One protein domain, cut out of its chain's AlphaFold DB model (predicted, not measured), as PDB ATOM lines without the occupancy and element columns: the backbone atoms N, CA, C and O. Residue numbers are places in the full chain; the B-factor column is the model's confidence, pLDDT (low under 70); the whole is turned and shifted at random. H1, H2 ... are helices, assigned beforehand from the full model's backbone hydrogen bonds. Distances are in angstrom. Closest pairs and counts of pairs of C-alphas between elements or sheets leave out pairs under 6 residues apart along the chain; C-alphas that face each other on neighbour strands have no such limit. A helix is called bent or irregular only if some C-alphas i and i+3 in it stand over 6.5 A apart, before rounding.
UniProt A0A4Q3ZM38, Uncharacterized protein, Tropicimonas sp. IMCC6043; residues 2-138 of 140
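This is residues 2 to 138 of the 140 residues of an uncharacterized protein of Tropicimonas sp. IMCC6043 (UniProt A0A4Q3ZM38). A loose four-helix bundle runs up and down, with the long helix H4 held off from the rest like the long side of a triangle: H3 meets it near its beginning, H5 near its end, and its residues 87 to 95 stand free. H2 packs between H3 and H5, while kinked H1 and tiny H6 pack on H3. The printed part has 137 residues with six named helices, H1 to H6, and no named strand; the class is all helix. It is compact, with a radius of gyration of the C-alphas of 16.3 A and spans of 48 by 33 by 26 A.

H1, residues 2 to 18, begins with C-alpha 2 at (20.656, 2.765, 24.041); it is irregular, C-alphas 10 and 13 being 7.6 A apart, with a kink of 63 degrees near residue 12. H2 is residues 24 to 40, 24.3 A long. H3, residues 44 to 70, measures 38.5 A. H4, residues 75 to 107, measures 47.3 A and begins with C-alpha 75 at (22.436, -16.869, 4.387). H5 is residues 109 to 127, 26.3 A, and H6 is residues 134 to 137, ending with C-alpha 137 at (8.197, -6.803, 9.634).

H3 is the hub. It touches H2 in a hairpin, at a shallow tilt of 19 degrees, opposite ways; the closest C-alphas, of Gly 24 and Gly 57, are 4.0 A apart. With residues 51 to 63 alone it touches H1, closest C-alphas Ser 5 and Ala 56 at 4.2 A. H3 and H4 touch through residues 66 to 70 and 77 to 85 alone, closest C-alphas Thr 70 and Gln 78 at 5.0 A. H4 and H5 only just touch, with 3 pairs of C-alphas within 8 A. H2 touches H5, closest C-alphas Ala 29 and Ala 121 at 4.3 A; H3 and H5 are apart. H6 touches H3, closest C-alphas Cys 64 and Ile 134 at 6.5 A. Every O i to N i+4 pair is within hydrogen-bond range in H2, H3 and H5; H1 has 11 of 13, H4 28 of 29, and H6 is too short for such a pair.

The two C-alphas farthest apart, of Leu 42 and Ser 74, are 50.3 A apart. The printed part has no cut and no long link. No printed residue is under 70 in pLDDT.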
ATOM      1  N   LEU A   2      20.405   4.203  24.262       92.62
ATOM      2  CA  LEU A   2      20.656   2.765  24.041       92.62
ATOM      3  C   LEU A   2      19.564   1.855  24.623       92.62
ATOM      4  O   LEU A   2      19.064   0.986  23.918       92.62
ATOM      5  N   LEU A   3      19.125   2.125  25.857       95.69
ATOM      6  CA  LEU A   3      18.025   1.392  26.495       95.69
ATOM      7  C   LEU A   3      16.716   1.492  25.702       95.69
ATOM      8  O   LEU A   3      16.034   0.492  25.511       95.69
ATOM      9  N   GLY A   4      16.402   2.682  25.183       94.06
ATOM     10  CA  GLY A   4      15.240   2.888  24.322       94.06
ATOM     11  C   GLY A   4      15.332   2.066  23.039       94.06
ATOM     12  O   GLY A   4      14.374   1.390  22.683       94.06
ATOM     13  N   SER A   5      16.500   2.060  22.387       95.00
ATOM     14  CA  SER A   5      16.751   1.260  21.181       95.00
ATOM     15  C   SER A   5      16.626  -0.241  21.446       95.00
ATOM     16  O   SER A   5      15.969  -0.947  20.682       95.00
ATOM     17  N   LEU A   6      17.208  -0.729  22.544       95.19
ATOM     18  CA  LEU A   6      17.102  -2.124  22.964       95.19
ATOM     19  C   LEU A   6      15.637  -2.518  23.187       95.19
ATOM     20  O   LEU A   6      15.155  -3.470  22.573       95.19
ATOM     21  N   ALA A   7      14.915  -1.750  24.007       94.62
ATOM     22  CA  ALA A   7      13.513  -2.006  24.320       94.62
ATOM     23  C   ALA A   7      12.645  -2.031  23.053       94.62
ATOM     24  O   ALA A   7      11.852  -2.951  22.856       94.62
ATOM     25  N   ALA A   8      12.841  -1.066  22.153       93.50
ATOM     26  CA  ALA A   8      12.185  -1.005  20.850       93.50
ATOM     27  C   ALA A   8      12.445  -2.242  19.982       93.50
ATOM     28  O   ALA A   8      11.527  -2.789  19.371       93.50
ATOM     29  N   GLN A   9      13.699  -2.686  19.902       92.69
ATOM     30  CA  GLN A   9      14.067  -3.823  19.065       92.69
ATOM     31  C   GLN A   9      13.487  -5.133  19.606       92.69
ATOM     32  O   GLN A   9      12.953  -5.921  18.821       92.69
ATOM     33  N   LEU A  10      13.520  -5.327  20.929       93.62
ATOM     34  CA  LEU A  10      12.934  -6.493  21.598       93.62
ATOM     35  C   LEU A  10      11.402  -6.518  21.483       93.62
ATOM     36  O   LEU A  10      10.821  -7.564  21.215       93.62
ATOM     37  N   SER A  11      10.746  -5.364  21.614       92.94
ATOM     38  CA  SER A  11       9.280  -5.242  21.528       92.94
ATOM     39  C   SER A  11       8.741  -5.082  20.101       92.94
ATOM     40  O   SER A  11       7.526  -5.056  19.898       92.94
ATOM     41  N   SER A  12       9.613  -5.012  19.093       90.75
ATOM     42  CA  SER A  12       9.250  -4.690  17.705       90.75
ATOM     43  C   SER A  12       8.151  -5.578  17.111       90.75
ATOM     44  O   SER A  12       7.305  -5.077  16.377       90.75
ATOM     45  N   ALA A  13       8.114  -6.872  17.446       88.12
ATOM     46  CA  ALA A  13       7.075  -7.789  16.974       88.12
ATOM     47  C   ALA A  13       5.695  -7.474  17.577       88.12
ATOM     48  O   ALA A  13       4.691  -7.492  16.867       88.12
ATOM     49  N   ALA A  14       5.638  -7.147  18.871       90.62
ATOM     50  CA  ALA A  14       4.404  -6.719  19.527       90.62
ATOM     51  C   ALA A  14       3.942  -5.357  18.983       90.62
ATOM     52  O   ALA A  14       2.768  -5.184  18.655       90.62
ATOM     53  N   LEU A  15       4.881  -4.427  18.787       88.31
ATOM     54  CA  LEU A  15       4.614  -3.119  18.185       88.31
ATOM     55  C   LEU A  15       4.114  -3.227  16.739       88.31
ATOM     56  O   LEU A  15       3.221  -2.478  16.359       88.31
ATOM     57  N   ALA A  16       4.631  -4.172  15.948       89.81
ATOM     58  CA  ALA A  16       4.165  -4.417  14.583       89.81
ATOM     59  C   ALA A  16       2.694  -4.843  14.529       89.81
ATOM     60  O   ALA A  16       1.979  -4.444  13.612       89.81
ATOM     61  N   ARG A  17       2.247  -5.626  15.520       88.94
ATOM     62  CA  ARG A  17       0.856  -6.086  15.636       88.94
ATOM     63  C   ARG A  17      -0.072  -4.976  16.121       88.94
ATOM     64  O   ARG A  17      -1.141  -4.800  15.553       88.94
ATOM     65  N   ALA A  18       0.339  -4.234  17.148       91.88
ATOM     66  CA  ALA A  18      -0.488  -3.185  17.745       91.88
ATOM     67  C   ALA A  18      -0.555  -1.910  16.884       91.88
ATOM     68  O   ALA A  18      -1.605  -1.284  16.781       91.88
ATOM     69  N   PHE A  19       0.556  -1.530  16.242       90.31
ATOM     70  CA  PHE A  19       0.692  -0.270  15.506       90.31
ATOM     71  C   PHE A  19       1.380  -0.473  14.142       90.31
ATOM     72  O   PHE A  19       2.473   0.053  13.905       90.31
ATOM     73  N   PRO A  20       0.755  -1.184  13.187       87.50
ATOM     74  CA  PRO A  20       1.393  -1.539  11.914       87.50
ATOM     75  C   PRO A  20       1.781  -0.323  11.057       87.50
ATOM     76  O   PRO A  20       2.754  -0.384  10.303       87.50
ATOM     77  N   ALA A  21       1.063   0.797  11.193       86.44
ATOM     78  CA  ALA A  21       1.329   2.050  10.480       86.44
ATOM     79  C   ALA A  21       2.417   2.931  11.137       86.44
ATOM     80  O   ALA A  21       2.821   3.956  10.566       86.44
ATOM     81  N   ALA A  22       2.911   2.558  12.321       87.62
ATOM     82  CA  ALA A  22       3.950   3.317  13.003       87.62
ATOM     83  C   ALA A  22       5.282   3.276  12.233       87.62
ATOM     84  O   ALA A  22       5.587   2.340  11.486       87.62
ATOM     85  N   SER A  23       6.078   4.331  12.408       90.62
ATOM     86  CA  SER A  23       7.418   4.466  11.836       90.62
ATOM     87  C   SER A  23       8.380   4.936  12.916       90.62
ATOM     88  O   SER A  23       8.087   5.901  13.628       90.62
ATOM     89  N   GLY A  24       9.546   4.289  12.991       92.56
ATOM     90  CA  GLY A  24      10.622   4.692  13.895       92.56
ATOM     91  C   GLY A  24      11.073   6.139  13.672       92.56
ATOM     92  O   GLY A  24      11.447   6.807  14.629       92.56
ATOM     93  N   MET A  25      10.930   6.677  12.452       94.75
ATOM     94  CA  MET A  25      11.285   8.068  12.138       94.75
ATOM     95  C   MET A  25      10.423   9.094  12.878       94.75
ATOM     96  O   MET A  25      10.933  10.129  13.297       94.75
ATOM     97  N   THR A  26       9.132   8.807  13.091       92.94
ATOM     98  CA  THR A  26       8.258   9.703  13.865       92.94
ATOM     99  C   THR A  26       8.670   9.718  15.334       92.94
ATOM    100  O   THR A  26       8.815  10.786  15.917       92.94
ATOM    101  N   ALA A  27       8.893   8.539  15.925       94.88
ATOM    102  CA  ALA A  27       9.348   8.429  17.311       94.88
ATOM    103  C   ALA A  27      10.726   9.084  17.503       94.88
ATOM    104  O   ALA A  27      10.939   9.781  18.489       94.88
ATOM    105  N   LEU A  28      11.628   8.934  16.530       96.69
ATOM    106  CA  LEU A  28      12.934   9.588  16.530       96.69
ATOM    107  C   LEU A  28      12.795  11.115  16.563       96.69
ATOM    108  O   LEU A  28      13.360  11.756  17.444       96.69
ATOM    109  N   ALA A  29      12.009  11.687  15.646       96.38
ATOM    110  CA  ALA A  29      11.800  13.131  15.575       96.38
ATOM    111  C   ALA A  29      11.153  13.695  16.850       96.38
ATOM    112  O   ALA A  29      11.614  14.710  17.369       96.38
ATOM    113  N   LEU A  30      10.125  13.023  17.381       95.62
ATOM    114  CA  LEU A  30       9.460  13.431  18.622       95.62
ATOM    115  C   LEU A  30      10.397  13.338  19.832       95.62
ATOM    116  O   LEU A  30      10.404  14.240  20.663       95.62
ATOM    117  N   GLY A  31      11.211  12.283  19.916       97.06
ATOM    118  CA  GLY A  31      12.204  12.138  20.977       97.06
ATOM    119  C   GLY A  31      13.257  13.242  20.939       97.06
ATOM    120  O   GLY A  31      13.547  13.837  21.970       97.06
ATOM    121  N   ILE A  32      13.767  13.578  19.750       97.25
ATOM    122  CA  ILE A  32      14.716  14.685  19.565       97.25
ATOM    123  C   ILE A  32      14.080  16.026  19.952       97.25
ATOM    124  O   ILE A  32      14.698  16.805  20.674       97.25
ATOM    125  N   ALA A  33      12.844  16.286  19.517       95.75
ATOM    126  CA  ALA A  33      12.118  17.500  19.883       95.75
ATOM    127  C   ALA A  33      11.914  17.601  21.405       95.75
ATOM    128  O   ALA A  33      12.126  18.666  21.980       95.75
ATOM    129  N   ALA A  34      11.580  16.490  22.069       96.06
ATOM    130  CA  ALA A  34      11.473  16.427  23.524       96.06
ATOM    131  C   ALA A  34      12.827  16.639  24.221       96.06
ATOM    132  O   ALA A  34      12.876  17.315  25.244       96.06
ATOM    133  N   THR A  35      13.931  16.127  23.663       96.62
ATOM    134  CA  THR A  35      15.276  16.399  24.190       96.62
ATOM    135  C   THR A  35      15.622  17.882  24.107       96.62
ATOM    136  O   THR A  35      16.088  18.450  25.092       96.62
ATOM    137  N   LEU A  36      15.347  18.521  22.968       95.31
ATOM    138  CA  LEU A  36      15.557  19.959  22.786       95.31
ATOM    139  C   LEU A  36      14.683  20.787  23.736       95.31
ATOM    140  O   LEU A  36      15.182  21.710  24.374       95.31
ATOM    141  N   ALA A  37      13.404  20.431  23.878       94.88
ATOM    142  CA  ALA A  37      12.493  21.091  24.810       94.88
ATOM    143  C   ALA A  37      12.943  20.919  26.270       94.88
ATOM    144  O   ALA A  37      12.925  21.881  27.030       94.88
ATOM    145  N   GLY A  38      13.400  19.723  26.654       94.75
ATOM    146  CA  GLY A  38      13.967  19.463  27.977       94.75
ATOM    147  C   GLY A  38      15.201  20.319  28.255       94.75
ATOM    148  O   GLY A  38      15.296  20.904  29.329       94.75
ATOM    149  N   GLY A  39      16.090  20.470  27.268       92.69
ATOM    150  CA  GLY A  39      17.236  21.378  27.358       92.69
ATOM    151  C   GLY A  39      16.825  22.844  27.522       92.69
ATOM    152  O   GLY A  39      17.356  23.532  28.387       92.69
ATOM    153  N   ALA A  40      15.834  23.311  26.756       92.75
ATOM    154  CA  ALA A  40      15.321  24.680  26.858       92.75
ATOM    155  C   ALA A  40      14.632  24.969  28.205       92.75
ATOM    156  O   ALA A  40      14.693  26.089  28.705       92.75
ATOM    157  N   LEU A  41      13.994  23.958  28.799       94.81
ATOM    158  CA  LEU A  41      13.337  24.040  30.107       94.81
ATOM    159  C   LEU A  41      14.277  23.725  31.282       94.81
ATOM    160  O   LEU A  41      13.810  23.673  32.418       94.81
ATOM    161  N   LEU A  42      15.569  23.484  31.022       93.12
ATOM    162  CA  LEU A  42      16.560  23.066  32.022       93.12
ATOM    163  C   LEU A  42      16.107  21.836  32.836       93.12
ATOM    164  O   LEU A  42      16.352  21.731  34.036       93.12
ATOM    165  N   SER A  43      15.410  20.902  32.184       96.25
ATOM    166  CA  SER A  43      14.881  19.684  32.795       96.25
ATOM    167  C   SER A  43      15.615  18.451  32.274       96.25
ATOM    168  O   SER A  43      15.281  17.899  31.220       96.25
ATOM    169  N   ASP A  44      16.574  17.968  33.063       95.19
ATOM    170  CA  ASP A  44      17.351  16.763  32.749       95.19
ATOM    171  C   ASP A  44      16.461  15.532  32.571       95.19
ATOM    172  O   ASP A  44      16.691  14.703  31.692       95.19
ATOM    173  N   PHE A  45      15.397  15.429  33.373       95.25
ATOM    174  CA  PHE A  45      14.446  14.327  33.280       95.25
ATOM    175  C   PHE A  45      13.710  14.323  31.934       95.25
ATOM    176  O   PHE A  45      13.646  13.288  31.265       95.25
ATOM    177  N   ALA A  46      13.203  15.481  31.497       94.25
ATOM    178  CA  ALA A  46      12.551  15.605  30.195       94.25
ATOM    179  C   ALA A  46      13.536  15.322  29.049       94.25
ATOM    180  O   ALA A  46      13.205  14.587  28.114       94.25
ATOM    181  N   ALA A  47      14.770  15.829  29.152       94.88
ATOM    182  CA  ALA A  47      15.814  15.577  28.166       94.88
ATOM    183  C   ALA A  47      16.177  14.081  28.071       94.88
ATOM    184  O   ALA A  47      16.300  13.533  26.968       94.88
ATOM    185  N   ALA A  48      16.281  13.398  29.216       96.06
ATOM    186  CA  ALA A  48      16.563  11.969  29.310       96.06
ATOM    187  C   ALA A  48      15.434  11.112  28.721       96.06
ATOM    188  O   ALA A  48      15.708  10.176  27.958       96.06
ATOM    189  N   LEU A  49      14.171  11.448  29.011       96.62
ATOM    190  CA  LEU A  49      13.014  10.794  28.394       96.62
ATOM    191  C   LEU A  49      12.990  11.005  26.878       96.62
ATOM    192  O   LEU A  49      12.816  10.036  26.137       96.62
ATOM    193  N   GLY A  50      13.250  12.226  26.404       96.94
ATOM    194  CA  GLY A  50      13.397  12.511  24.975       96.94
ATOM    195  C   GLY A  50      14.472  11.635  24.325       96.94
ATOM    196  O   GLY A  50      14.216  10.965  23.324       96.94
ATOM    197  N   CYS A  51      15.634  11.505  24.972       96.75
ATOM    198  CA  CYS A  51      16.724  10.639  24.524       96.75
ATOM    199  C   CYS A  51      16.334   9.153  24.519       96.75
ATOM    200  O   CYS A  51      16.859   8.368  23.723       96.75
ATOM    201  N   LEU A  52      15.467   8.716  25.429       97.69
ATOM    202  CA  LEU A  52      14.962   7.344  25.457       97.69
ATOM    203  C   LEU A  52      14.030   7.093  24.266       97.69
ATOM    204  O   LEU A  52      14.240   6.129  23.528       97.69
ATOM    205  N   VAL A  53      13.084   8.000  24.022       97.19
ATOM    206  CA  VAL A  53      12.144   7.933  22.892       97.19
ATOM    207  C   VAL A  53      12.875   8.028  21.549       97.19
ATOM    208  O   VAL A  53      12.622   7.222  20.651       97.19
ATOM    209  N   ALA A  54      13.848   8.935  21.426       97.44
ATOM    210  CA  ALA A  54      14.686   9.067  20.237       97.44
ATOM    211  C   ALA A  54      15.443   7.763  19.947       97.44
ATOM    212  O   ALA A  54      15.455   7.269  18.820       97.44
ATOM    213  N   GLY A  55      16.010   7.153  20.994       96.94
ATOM    214  CA  GLY A  55      16.664   5.851  20.908       96.94
ATOM    215  C   GLY A  55      15.726   4.743  20.433       96.94
ATOM    216  O   GLY A  55      16.109   3.956  19.569       96.94
ATOM    217  N   ALA A  56      14.494   4.704  20.945       96.50
ATOM    218  CA  ALA A  56      13.485   3.739  20.514       96.50
ATOM    219  C   ALA A  56      13.136   3.902  19.025       96.50
ATOM    220  O   ALA A  56      13.103   2.919  18.280       96.50
ATOM    221  N   GLY A  57      12.958   5.143  18.567       96.00
ATOM    222  CA  GLY A  57      12.732   5.456  17.157       96.00
ATOM    223  C   GLY A  57      13.883   5.016  16.253       96.00
ATOM    224  O   GLY A  57      13.653   4.333  15.252       96.00
ATOM    225  N   ALA A  58      15.123   5.329  16.638       95.12
ATOM    226  CA  ALA A  58      16.319   4.893  15.920       95.12
ATOM    227  C   ALA A  58      16.427   3.360  15.851       95.12
ATOM    228  O   ALA A  58      16.654   2.811  14.773       95.12
ATOM    229  N   GLY A  59      16.202   2.662  16.970       94.81
ATOM    230  CA  GLY A  59      16.248   1.197  17.035       94.81
ATOM    231  C   GLY A  59      15.206   0.520  16.143       94.81
ATOM    232  O   GLY A  59      15.531  -0.421  15.415       94.81
ATOM    233  N   LEU A  60      13.965   1.023  16.134       94.38
ATOM    234  CA  LEU A  60      12.913   0.521  15.241       94.38
ATOM    235  C   LEU A  60      13.254   0.756  13.771       94.38
ATOM    236  O   LEU A  60      13.117  -0.162  12.962       94.38
ATOM    237  N   SER A  61      13.715   1.959  13.424       93.75
ATOM    238  CA  SER A  61      14.135   2.294  12.061       93.75
ATOM    239  C   SER A  61      15.280   1.403  11.584       93.75
ATOM    240  O   SER A  61      15.202   0.849  10.487       93.75
ATOM    241  N   PHE A  62      16.296   1.206  12.430       92.69
ATOM    242  CA  PHE A  62      17.433   0.331  12.149       92.69
ATOM    243  C   PHE A  62      16.976  -1.102  11.871       92.69
ATOM    244  O   PHE A  62      17.317  -1.669  10.833       92.69
ATOM    245  N   ARG A  63      16.140  -1.669  12.750       92.38
ATOM    246  CA  ARG A  63      15.619  -3.031  12.580       92.38
ATOM    247  C   ARG A  63      14.775  -3.171  11.313       92.38
ATOM    248  O   ARG A  63      14.935  -4.152  10.594       92.38
ATOM    249  N   CYS A  64      13.899  -2.207  11.025       91.62
ATOM    250  CA  CYS A  64      13.069  -2.233   9.819       91.62
ATOM    251  C   CYS A  64      13.910  -2.196   8.542       91.62
ATOM    252  O   CYS A  64      13.652  -2.980   7.631       91.62
ATOM    253  N   ALA A  65      14.916  -1.321   8.482       91.88
ATOM    254  CA  ALA A  65      15.824  -1.246   7.345       91.88
ATOM    255  C   ALA A  65      16.592  -2.561   7.160       91.88
ATOM    256  O   ALA A  65      16.602  -3.112   6.062       91.88
ATOM    257  N   LEU A  66      17.165  -3.101   8.241       91.69
ATOM    258  CA  LEU A  66      17.957  -4.323   8.175       91.69
ATOM    259  C   LEU A  66      17.119  -5.527   7.732       91.69
ATOM    260  O   LEU A  66      17.544  -6.251   6.840       91.69
ATOM    261  N   VAL A  67      15.918  -5.708   8.298       92.19
ATOM    262  CA  VAL A  67      15.005  -6.793   7.900       92.19
ATOM    263  C   VAL A  67      14.607  -6.659   6.435       92.19
ATOM    264  O   VAL A  67      14.616  -7.649   5.717       92.19
ATOM    265  N   LEU A  68      14.278  -5.454   5.963       90.75
ATOM    266  CA  LEU A  68      13.890  -5.263   4.563       90.75
ATOM    267  C   LEU A  68      15.041  -5.493   3.587       90.75
ATOM    268  O   LEU A  68      14.803  -6.027   2.509       90.75
ATOM    269  N   LEU A  69      16.264  -5.114   3.955       92.62
ATOM    270  CA  LEU A  69      17.443  -5.349   3.127       92.62
ATOM    271  C   LEU A  69      17.780  -6.838   3.030       92.62
ATOM    272  O   LEU A  69      18.165  -7.302   1.963       92.62
ATOM    273  N   THR A  70      17.653  -7.590   4.122       94.12
ATOM    274  CA  THR A  70      18.084  -8.997   4.173       94.12
ATOM    275  C   THR A  70      16.984  -9.994   3.813       94.12
ATOM    276  O   THR A  70      17.269 -11.177   3.599       94.12
ATOM    277  N   ARG A  71      15.728  -9.551   3.719       90.88
ATOM    278  CA  ARG A  71      14.582 -10.409   3.407       90.88
ATOM    279  C   ARG A  71      14.723 -11.067   2.034       90.88
ATOM    280  O   ARG A  71      14.964 -10.403   1.035       90.88
ATOM    281  N   GLY A  72      14.548 -12.388   1.999       91.69
ATOM    282  CA  GLY A  72      14.664 -13.195   0.779       91.69
ATOM    283  C   GLY A  72      16.101 -13.456   0.308       91.69
ATOM    284  O   GLY A  72      16.293 -14.219  -0.634       91.69
ATOM    285  N   ALA A  73      17.119 -12.878   0.957       93.62
ATOM    286  CA  ALA A  73      18.512 -13.174   0.642       93.62
ATOM    287  C   ALA A  73      18.941 -14.531   1.230       93.62
ATOM    288  O   ALA A  73      18.507 -14.918   2.317       93.62
ATOM    289  N   SER A  74      19.846 -15.228   0.533       95.75
ATOM    290  CA  SER A  74      20.505 -16.434   1.051       95.75
ATOM    291  C   SER A  74      21.322 -16.122   2.315       95.75
ATOM    292  O   SER A  74      21.722 -14.970   2.494       95.75
ATOM    293  N   PRO A  75      21.656 -17.112   3.167       93.25
ATOM    294  CA  PRO A  75      22.436 -16.869   4.387       93.25
ATOM    295  C   PRO A  75      23.740 -16.085   4.148       93.25
ATOM    296  O   PRO A  75      24.032 -15.121   4.854       93.25
ATOM    297  N   ALA A  76      24.483 -16.419   3.084       93.56
ATOM    298  CA  ALA A  76      25.682 -15.677   2.686       93.56
ATOM    299  C   ALA A  76      25.364 -14.241   2.213       93.56
ATOM    300  O   ALA A  76      26.105 -13.299   2.504       93.56
ATOM    301  N   GLY A  77      24.243 -14.051   1.509       95.31
ATOM    302  CA  GLY A  77      23.770 -12.738   1.073       95.31
ATOM    303  C   GLY A  77      23.350 -11.833   2.233       95.31
ATOM    304  O   GLY A  77      23.667 -10.643   2.213       95.31
ATOM    305  N   GLN A  78      22.701 -12.390   3.262       95.06
ATOM    306  CA  GLN A  78      22.294 -11.649   4.460       95.06
ATOM    307  C   GLN A  78      23.501 -11.063   5.194       95.06
ATOM    308  O   GLN A  78      23.487  -9.878   5.526       95.06
ATOM    309  N   GLY A  79      24.563 -11.858   5.379       94.50
ATOM    310  CA  GLY A  79      25.808 -11.389   5.989       94.50
ATOM    311  C   GLY A  79      26.422 -10.225   5.211       94.50
ATOM    312  O   GLY A  79      26.675  -9.163   5.777       94.50
ATOM    313  N   ARG A  80      26.562 -10.372   3.888       96.56
ATOM    314  CA  ARG A  80      27.117  -9.319   3.022       96.56
ATOM    315  C   ARG A  80      26.308  -8.017   3.076       96.56
ATOM    316  O   ARG A  80      26.897  -6.944   3.176       96.56
ATOM    317  N   LEU A  81      24.977  -8.099   3.016       96.25
ATOM    318  CA  LEU A  81      24.098  -6.923   3.052       96.25
ATOM    319  C   LEU A  81      24.119  -6.232   4.418       96.25
ATOM    320  O   LEU A  81      24.205  -5.006   4.476       96.25
ATOM    321  N   ALA A  82      24.099  -7.001   5.508       94.69
ATOM    322  CA  ALA A  82      24.199  -6.458   6.859       94.69
ATOM    323  C   ALA A  82      25.545  -5.756   7.095       94.69
ATOM    324  O   ALA A  82      25.569  -4.645   7.624       94.69
ATOM    325  N   SER A  83      26.655  -6.353   6.651       95.44
ATOM    326  CA  SER A  83      27.986  -5.743   6.747       95.44
ATOM    327  C   SER A  83      28.103  -4.467   5.915       95.44
ATOM    328  O   SER A  83      28.623  -3.471   6.410       95.44
ATOM    329  N   ALA A  84      27.590  -4.462   4.680       96.12
ATOM    330  CA  ALA A  84      27.587  -3.266   3.837       96.12
ATOM    331  C   ALA A  84      26.758  -2.136   4.468       96.12
ATOM    332  O   ALA A  84      27.212  -0.993   4.534       96.12
ATOM    333  N   TYR A  85      25.576  -2.465   4.994       94.50
ATOM    334  CA  TYR A  85      24.738  -1.514   5.718       94.50
ATOM    335  C   TYR A  85      25.463  -0.936   6.944       94.50
ATOM    336  O   TYR A  85      25.525   0.284   7.102       94.50
ATOM    337  N   ALA A  86      26.090  -1.787   7.763       94.31
ATOM    338  CA  ALA A  86      26.881  -1.349   8.910       94.31
ATOM    339  C   ALA A  86      28.029  -0.418   8.486       94.31
ATOM    340  O   ALA A  86      28.146   0.684   9.021       94.31
ATOM    341  N   ALA A  87      28.817  -0.800   7.477       96.62
ATOM    342  CA  ALA A  87      29.933   0.002   6.978       96.62
ATOM    343  C   ALA A  87      29.489   1.401   6.519       96.62
ATOM    344  O   ALA A  87      30.096   2.396   6.911       96.62
ATOM    345  N   ILE A  88      28.397   1.491   5.752       95.81
ATOM    346  CA  ILE A  88      27.852   2.772   5.279       95.81
ATOM    347  C   ILE A  88      27.388   3.632   6.462       95.81
ATOM    348  O   ILE A  88      27.721   4.815   6.531       95.81
ATOM    349  N   THR A  89      26.643   3.051   7.408       93.94
ATOM    350  CA  THR A  89      26.137   3.808   8.566       93.94
ATOM    351  C   THR A  89      27.256   4.305   9.479       93.94
ATOM    352  O   THR A  89      27.198   5.447   9.934       93.94
ATOM    353  N   TYR A  90      28.303   3.505   9.700       94.50
ATOM    354  CA  TYR A  90      29.459   3.925  10.489       94.50
ATOM    355  C   TYR A  90      30.307   4.969   9.773       94.50
ATOM    356  O   TYR A  90      30.747   5.916  10.418       94.50
ATOM    357  N   LEU A  91      30.493   4.852   8.455       97.19
ATOM    358  CA  LEU A  91      31.184   5.874   7.672       97.19
ATOM    359  C   LEU A  91      30.445   7.216   7.744       97.19
ATOM    360  O   LEU A  91      31.063   8.247   8.012       97.19
ATOM    361  N   ALA A  92      29.120   7.200   7.570       94.06
ATOM    362  CA  ALA A  92      28.291   8.395   7.694       94.06
ATOM    363  C   ALA A  92      28.363   8.999   9.107       94.06
ATOM    364  O   ALA A  92      28.526  10.210   9.252       94.06
ATOM    365  N   ALA A  93      28.296   8.161  10.147       93.06
ATOM    366  CA  ALA A  93      28.422   8.606  11.532       93.06
ATOM    367  C   ALA A  93      29.803   9.218  11.815       93.06
ATOM    368  O   ALA A  93      29.879  10.292  12.405       93.06
ATOM    369  N   ALA A  94      30.884   8.581  11.361       95.81
ATOM    370  CA  ALA A  94      32.243   9.084  11.535       95.81
ATOM    371  C   ALA A  94      32.439  10.440  10.842       95.81
ATOM    372  O   ALA A  94      32.933  11.380  11.464       95.81
ATOM    373  N   ALA A  95      31.992  10.572   9.589       96.62
ATOM    374  CA  ALA A  95      32.054  11.835   8.857       96.62
ATOM    375  C   ALA A  95      31.281  12.952   9.576       96.62
ATOM    376  O   ALA A  95      31.783  14.069   9.707       96.62
ATOM    377  N   LEU A  96      30.088  12.640  10.096       93.44
ATOM    378  CA  LEU A  96      29.268  13.599  10.832       93.44
ATOM    379  C   LEU A  96      29.920  14.014  12.157       93.44
ATOM    380  O   LEU A  96      29.958  15.200  12.462       93.44
ATOM    381  N   VAL A  97      30.478  13.070  12.919       94.00
ATOM    382  CA  VAL A  97      31.186  13.362  14.178       94.00
ATOM    383  C   VAL A  97      32.397  14.263  13.933       94.00
ATOM    384  O   VAL A  97      32.580  15.236  14.664       94.00
ATOM    385  N   LEU A  98      33.190  13.993  12.890       95.75
ATOM    386  CA  LEU A  98      34.335  14.835  12.521       95.75
ATOM    387  C   LEU A  98      33.898  16.247  12.112       95.75
ATOM    388  O   LEU A  98      34.479  17.229  12.578       95.75
ATOM    389  N   LEU A  99      32.851  16.356  11.289       94.94
ATOM    390  CA  LEU A  99      32.282  17.642  10.892       94.94
ATOM    391  C   LEU A  99      31.777  18.425  12.110       94.94
ATOM    392  O   LEU A  99      32.108  19.599  12.263       94.94
ATOM    393  N   CYS A 100      31.023  17.780  13.001       93.94
ATOM    394  CA  CYS A 100      30.539  18.400  14.229       93.94
ATOM    395  C   CYS A 100      31.696  18.864  15.117       93.94
ATOM    396  O   CYS A 100      31.669  20.000  15.573       93.94
ATOM    397  N   GLY A 101      32.738  18.048  15.303       93.81
ATOM    398  CA  GLY A 101      33.927  18.443  16.062       93.81
ATOM    399  C   GLY A 101      34.606  19.692  15.487       93.81
ATOM    400  O   GLY A 101      34.933  20.618  16.229       93.81
ATOM    401  N   ALA A 102      34.739  19.771  14.160       95.44
ATOM    402  CA  ALA A 102      35.289  20.952  13.495       95.44
ATOM    403  C   ALA A 102      34.408  22.203  13.678       95.44
ATOM    404  O   ALA A 102      34.931  23.302  13.871       95.44
ATOM    405  N   LEU A 103      33.080  22.047  13.641       96.44
ATOM    406  CA  LEU A 103      32.131  23.144  13.844       96.44
ATOM    407  C   LEU A 103      32.104  23.628  15.297       96.44
ATOM    408  O   LEU A 103      32.059  24.836  15.525       96.44
ATOM    409  N   VAL A 104      32.188  22.720  16.274       96.56
ATOM    410  CA  VAL A 104      32.198  23.067  17.706       96.56
ATOM    411  C   VAL A 104      33.369  23.989  18.045       96.56
ATOM    412  O   VAL A 104      33.184  24.942  18.796       96.56
ATOM    413  N   ASN A 105      34.538  23.785  17.429       93.50
ATOM    414  CA  ASN A 105      35.701  24.659  17.623       93.50
ATOM    415  C   ASN A 105      35.477  26.108  17.154       93.50
ATOM    416  O   ASN A 105      36.204  27.000  17.581       93.50
ATOM    417  N   ARG A 106      34.508  26.355  16.260       94.56
ATOM    418  CA  ARG A 106      34.202  27.693  15.720       94.56
ATOM    419  C   ARG A 106      32.958  28.328  16.328       94.56
ATOM    420  O   ARG A 106      32.947  29.535  16.530       94.56
ATOM    421  N   PHE A 107      31.920  27.536  16.576       95.12
ATOM    422  CA  PHE A 107      30.585  28.028  16.931       95.12
ATOM    423  C   PHE A 107      30.161  27.667  18.362       95.12
ATOM    424  O   PHE A 107      29.093  28.068  18.800       95.12
ATOM    425  N   GLY A 108      30.980  26.914  19.101       94.50
ATOM    426  CA  GLY A 108      30.628  26.423  20.429       94.50
ATOM    427  C   GLY A 108      29.770  25.154  20.393       94.50
ATOM    428  O   GLY A 108      29.165  24.788  19.385       94.50
ATOM    429  N   SER A 109      29.748  24.430  21.514       92.44
ATOM    430  CA  SER A 109      29.088  23.123  21.612       92.44
ATOM    431  C   SER A 109      27.563  23.216  21.603       92.44
ATOM    432  O   SER A 109      26.911  22.376  20.979       92.44
ATOM    433  N   THR A 110      26.993  24.227  22.260       91.69
ATOM    434  CA  THR A 110      25.539  24.395  22.403       91.69
ATOM    435  C   THR A 110      24.858  24.607  21.054       91.69
ATOM    436  O   THR A 110      23.988  23.817  20.685       91.69
ATOM    437  N   ASP A 111      25.295  25.605  20.282       92.44
ATOM    438  CA  ASP A 111      24.658  25.979  19.014       92.44
ATOM    439  C   ASP A 111      24.758  24.857  17.978       92.44
ATOM    440  O   ASP A 111      23.773  24.512  17.321       92.44
ATOM    441  N   VAL A 112      25.927  24.216  17.882       94.88
ATOM    442  CA  VAL A 112      26.136  23.079  16.975       94.88
ATOM    443  C   VAL A 112      25.265  21.890  17.377       94.88
ATOM    444  O   VAL A 112      24.662  21.259  16.508       94.88
ATOM    445  N   THR A 113      25.150  21.593  18.675       92.06
ATOM    446  CA  THR A 113      24.300  20.493  19.162       92.06
ATOM    447  C   THR A 113      22.829  20.769  18.870       92.06
ATOM    448  O   THR A 113      22.138  19.893  18.342       92.06
ATOM    449  N   MET A 114      22.352  21.985  19.146       93.38
ATOM    450  CA  MET A 114      20.976  22.389  18.855       93.38
ATOM    451  C   MET A 114      20.665  22.302  17.362       93.38
ATOM    452  O   MET A 114      19.659  21.696  16.980       93.38
ATOM    453  N   ALA A 115      21.538  22.853  16.516       94.50
ATOM    454  CA  ALA A 115      21.379  22.817  15.068       94.50
ATOM    455  C   ALA A 115      21.375  21.377  14.539       94.50
ATOM    456  O   ALA A 115      20.520  21.024  13.726       94.50
ATOM    457  N   LEU A 116      22.275  20.523  15.033       94.06
ATOM    458  CA  LEU A 116      22.349  19.123  14.626       94.06
ATOM    459  C   LEU A 116      21.088  18.349  15.018       94.06
ATOM    460  O   LEU A 116      20.543  17.603  14.200       94.06
ATOM    461  N   PHE A 117      20.607  18.522  16.249       93.81
ATOM    462  CA  PHE A 117      19.385  17.870  16.716       93.81
ATOM    463  C   PHE A 117      18.180  18.353  15.903       93.81
ATOM    464  O   PHE A 117      17.433  17.531  15.372       93.81
ATOM    465  N   ALA A 118      18.030  19.663  15.707       95.06
ATOM    466  CA  ALA A 118      16.951  20.225  14.899       95.06
ATOM    467  C   ALA A 118      16.989  19.714  13.446       95.06
ATOM    468  O   ALA A 118      15.972  19.245  12.927       95.06
ATOM    469  N   ALA A 119      18.168  19.715  12.815       95.06
ATOM    470  CA  ALA A 119      18.364  19.191  11.465       95.06
ATOM    471  C   ALA A 119      18.046  17.691  11.383       95.06
ATOM    472  O   ALA A 119      17.383  17.250  10.444       95.06
ATOM    473  N   THR A 120      18.444  16.906  12.387       94.44
ATOM    474  CA  THR A 120      18.150  15.467  12.453       94.44
ATOM    475  C   THR A 120      16.652  15.210  12.608       94.44
ATOM    476  O   THR A 120      16.109  14.336  11.929       94.44
ATOM    477  N   ALA A 121      15.949  15.982  13.443       95.31
ATOM    478  CA  ALA A 121      14.496  15.881  13.573       95.31
ATOM    479  C   ALA A 121      13.786  16.221  12.252       95.31
ATOM    480  O   ALA A 121      12.912  15.470  11.810       95.31
ATOM    481  N   ALA A 122      14.198  17.301  11.583       95.50
ATOM    482  CA  ALA A 122      13.658  17.694  10.283       95.50
ATOM    483  C   ALA A 122      13.924  16.633   9.200       95.50
ATOM    484  O   ALA A 122      13.017  16.270   8.442       95.50
ATOM    485  N   ALA A 123      15.139  16.077   9.162       94.50
ATOM    486  CA  ALA A 123      15.505  14.995   8.256       94.50
ATOM    487  C   ALA A 123      14.671  13.732   8.523       94.50
ATOM    488  O   ALA A 123      14.151  13.136   7.580       94.50
ATOM    489  N   ALA A 124      14.462  13.359   9.788       94.44
ATOM    490  CA  ALA A 124      13.632  12.215  10.161       94.44
ATOM    491  C   ALA A 124      12.164  12.402   9.733       94.44
ATOM    492  O   ALA A 124      11.565  11.494   9.148       94.44
ATOM    493  N   LEU A 125      11.587  13.587   9.951       94.12
ATOM    494  CA  LEU A 125      10.228  13.905   9.498       94.12
ATOM    495  C   LEU A 125      10.106  13.875   7.971       94.12
ATOM    496  O   LEU A 125       9.125  13.344   7.447       94.12
ATOM    497  N   SER A 126      11.113  14.378   7.260       94.06
ATOM    498  CA  SER A 126      11.160  14.357   5.793       94.06
ATOM    499  C   SER A 126      11.286  12.924   5.262       94.06
ATOM    500  O   SER A 126      10.550  12.513   4.361       94.06
ATOM    501  N   ALA A 127      12.143  12.116   5.889       91.50
ATOM    502  CA  ALA A 127      12.354  10.712   5.552       91.50
ATOM    503  C   ALA A 127      11.141   9.826   5.877       91.50
ATOM    504  O   ALA A 127      10.995   8.756   5.289       91.50
ATOM    505  N   ARG A 128      10.222  10.262   6.754       89.19
ATOM    506  CA  ARG A 128       9.007   9.513   7.139       89.19
ATOM    507  C   ARG A 128       8.175   9.045   5.940       89.19
ATOM    508  O   ARG A 128       7.487   8.027   6.056       89.19
ATOM    509  N   ARG A 129       8.181   9.787   4.826       87.06
ATOM    510  CA  ARG A 129       7.435   9.431   3.603       87.06
ATOM    511  C   ARG A 129       8.003   8.184   2.920       87.06
ATOM    512  O   ARG A 129       7.236   7.391   2.390       87.06
ATOM    513  N   PHE A 130       9.316   7.994   3.006       87.69
ATOM    514  CA  PHE A 130      10.043   6.864   2.423       87.69
ATOM    515  C   PHE A 130      10.329   5.761   3.447       87.69
ATOM    516  O   PHE A 130      10.659   4.635   3.085       87.69
ATOM    517  N   ALA A 131      10.204   6.083   4.735       87.06
ATOM    518  CA  ALA A 131      10.538   5.176   5.811       87.06
ATOM    519  C   ALA A 131       9.606   3.956   5.837       87.06
ATOM    520  O   ALA A 131       8.376   4.099   5.759       87.06
ATOM    521  N   PRO A 132      10.167   2.752   6.029       85.06
ATOM    522  CA  PRO A 132       9.367   1.555   6.174       85.06
ATOM    523  C   PRO A 132       8.492   1.614   7.428       85.06
ATOM    524  O   PRO A 132       8.851   2.189   8.460       85.06
ATOM    525  N   ARG A 133       7.308   1.012   7.309       89.31
ATOM    526  CA  ARG A 133       6.336   0.868   8.394       89.31
ATOM    527  C   ARG A 133       6.616  -0.419   9.156       89.31
ATOM    528  O   ARG A 133       6.953  -1.427   8.537       89.31
ATOM    529  N   ILE A 134       6.427  -0.394  10.471       85.31
ATOM    530  CA  ILE A 134       6.748  -1.532  11.348       85.31
ATOM    531  C   ILE A 134       5.911  -2.773  10.985       85.31
ATOM    532  O   ILE A 134       6.418  -3.887  11.063       85.31
ATOM    533  N   GLY A 135       4.685  -2.617  10.470       82.69
ATOM    534  CA  GLY A 135       3.863  -3.743   9.999       82.69
ATOM    535  C   GLY A 135       4.470  -4.553   8.837       82.69
ATOM    536  O   GLY A 135       4.096  -5.706   8.623       82.69
ATOM    537  N   ARG A 136       5.454  -4.006   8.103       81.06
ATOM    538  CA  ARG A 136       6.185  -4.762   7.065       81.06
ATOM    539  C   ARG A 136       7.133  -5.820   7.640       81.06
ATOM    540  O   ARG A 136       7.627  -6.654   6.890       81.06
ATOM    541  N   LEU A 137       7.381  -5.798   8.950       78.19
ATOM    542  CA  LEU A 137       8.197  -6.803   9.634       78.19
ATOM    543  C   LEU A 137       7.501  -8.165   9.749       78.19
ATOM    544  O   LEU A 137       8.183  -9.174   9.877       78.19
ATOM    545  N   THR A 138       6.165  -8.195   9.758       72.44
ATOM    546  CA  THR A 138       5.370  -9.396  10.077       72.44
ATOM    547  C   THR A 138       4.633  -9.991   8.882       72.44
ATOM    548  O   THR A 138       4.029 -11.050   9.013       72.44
TER     549      THR A 138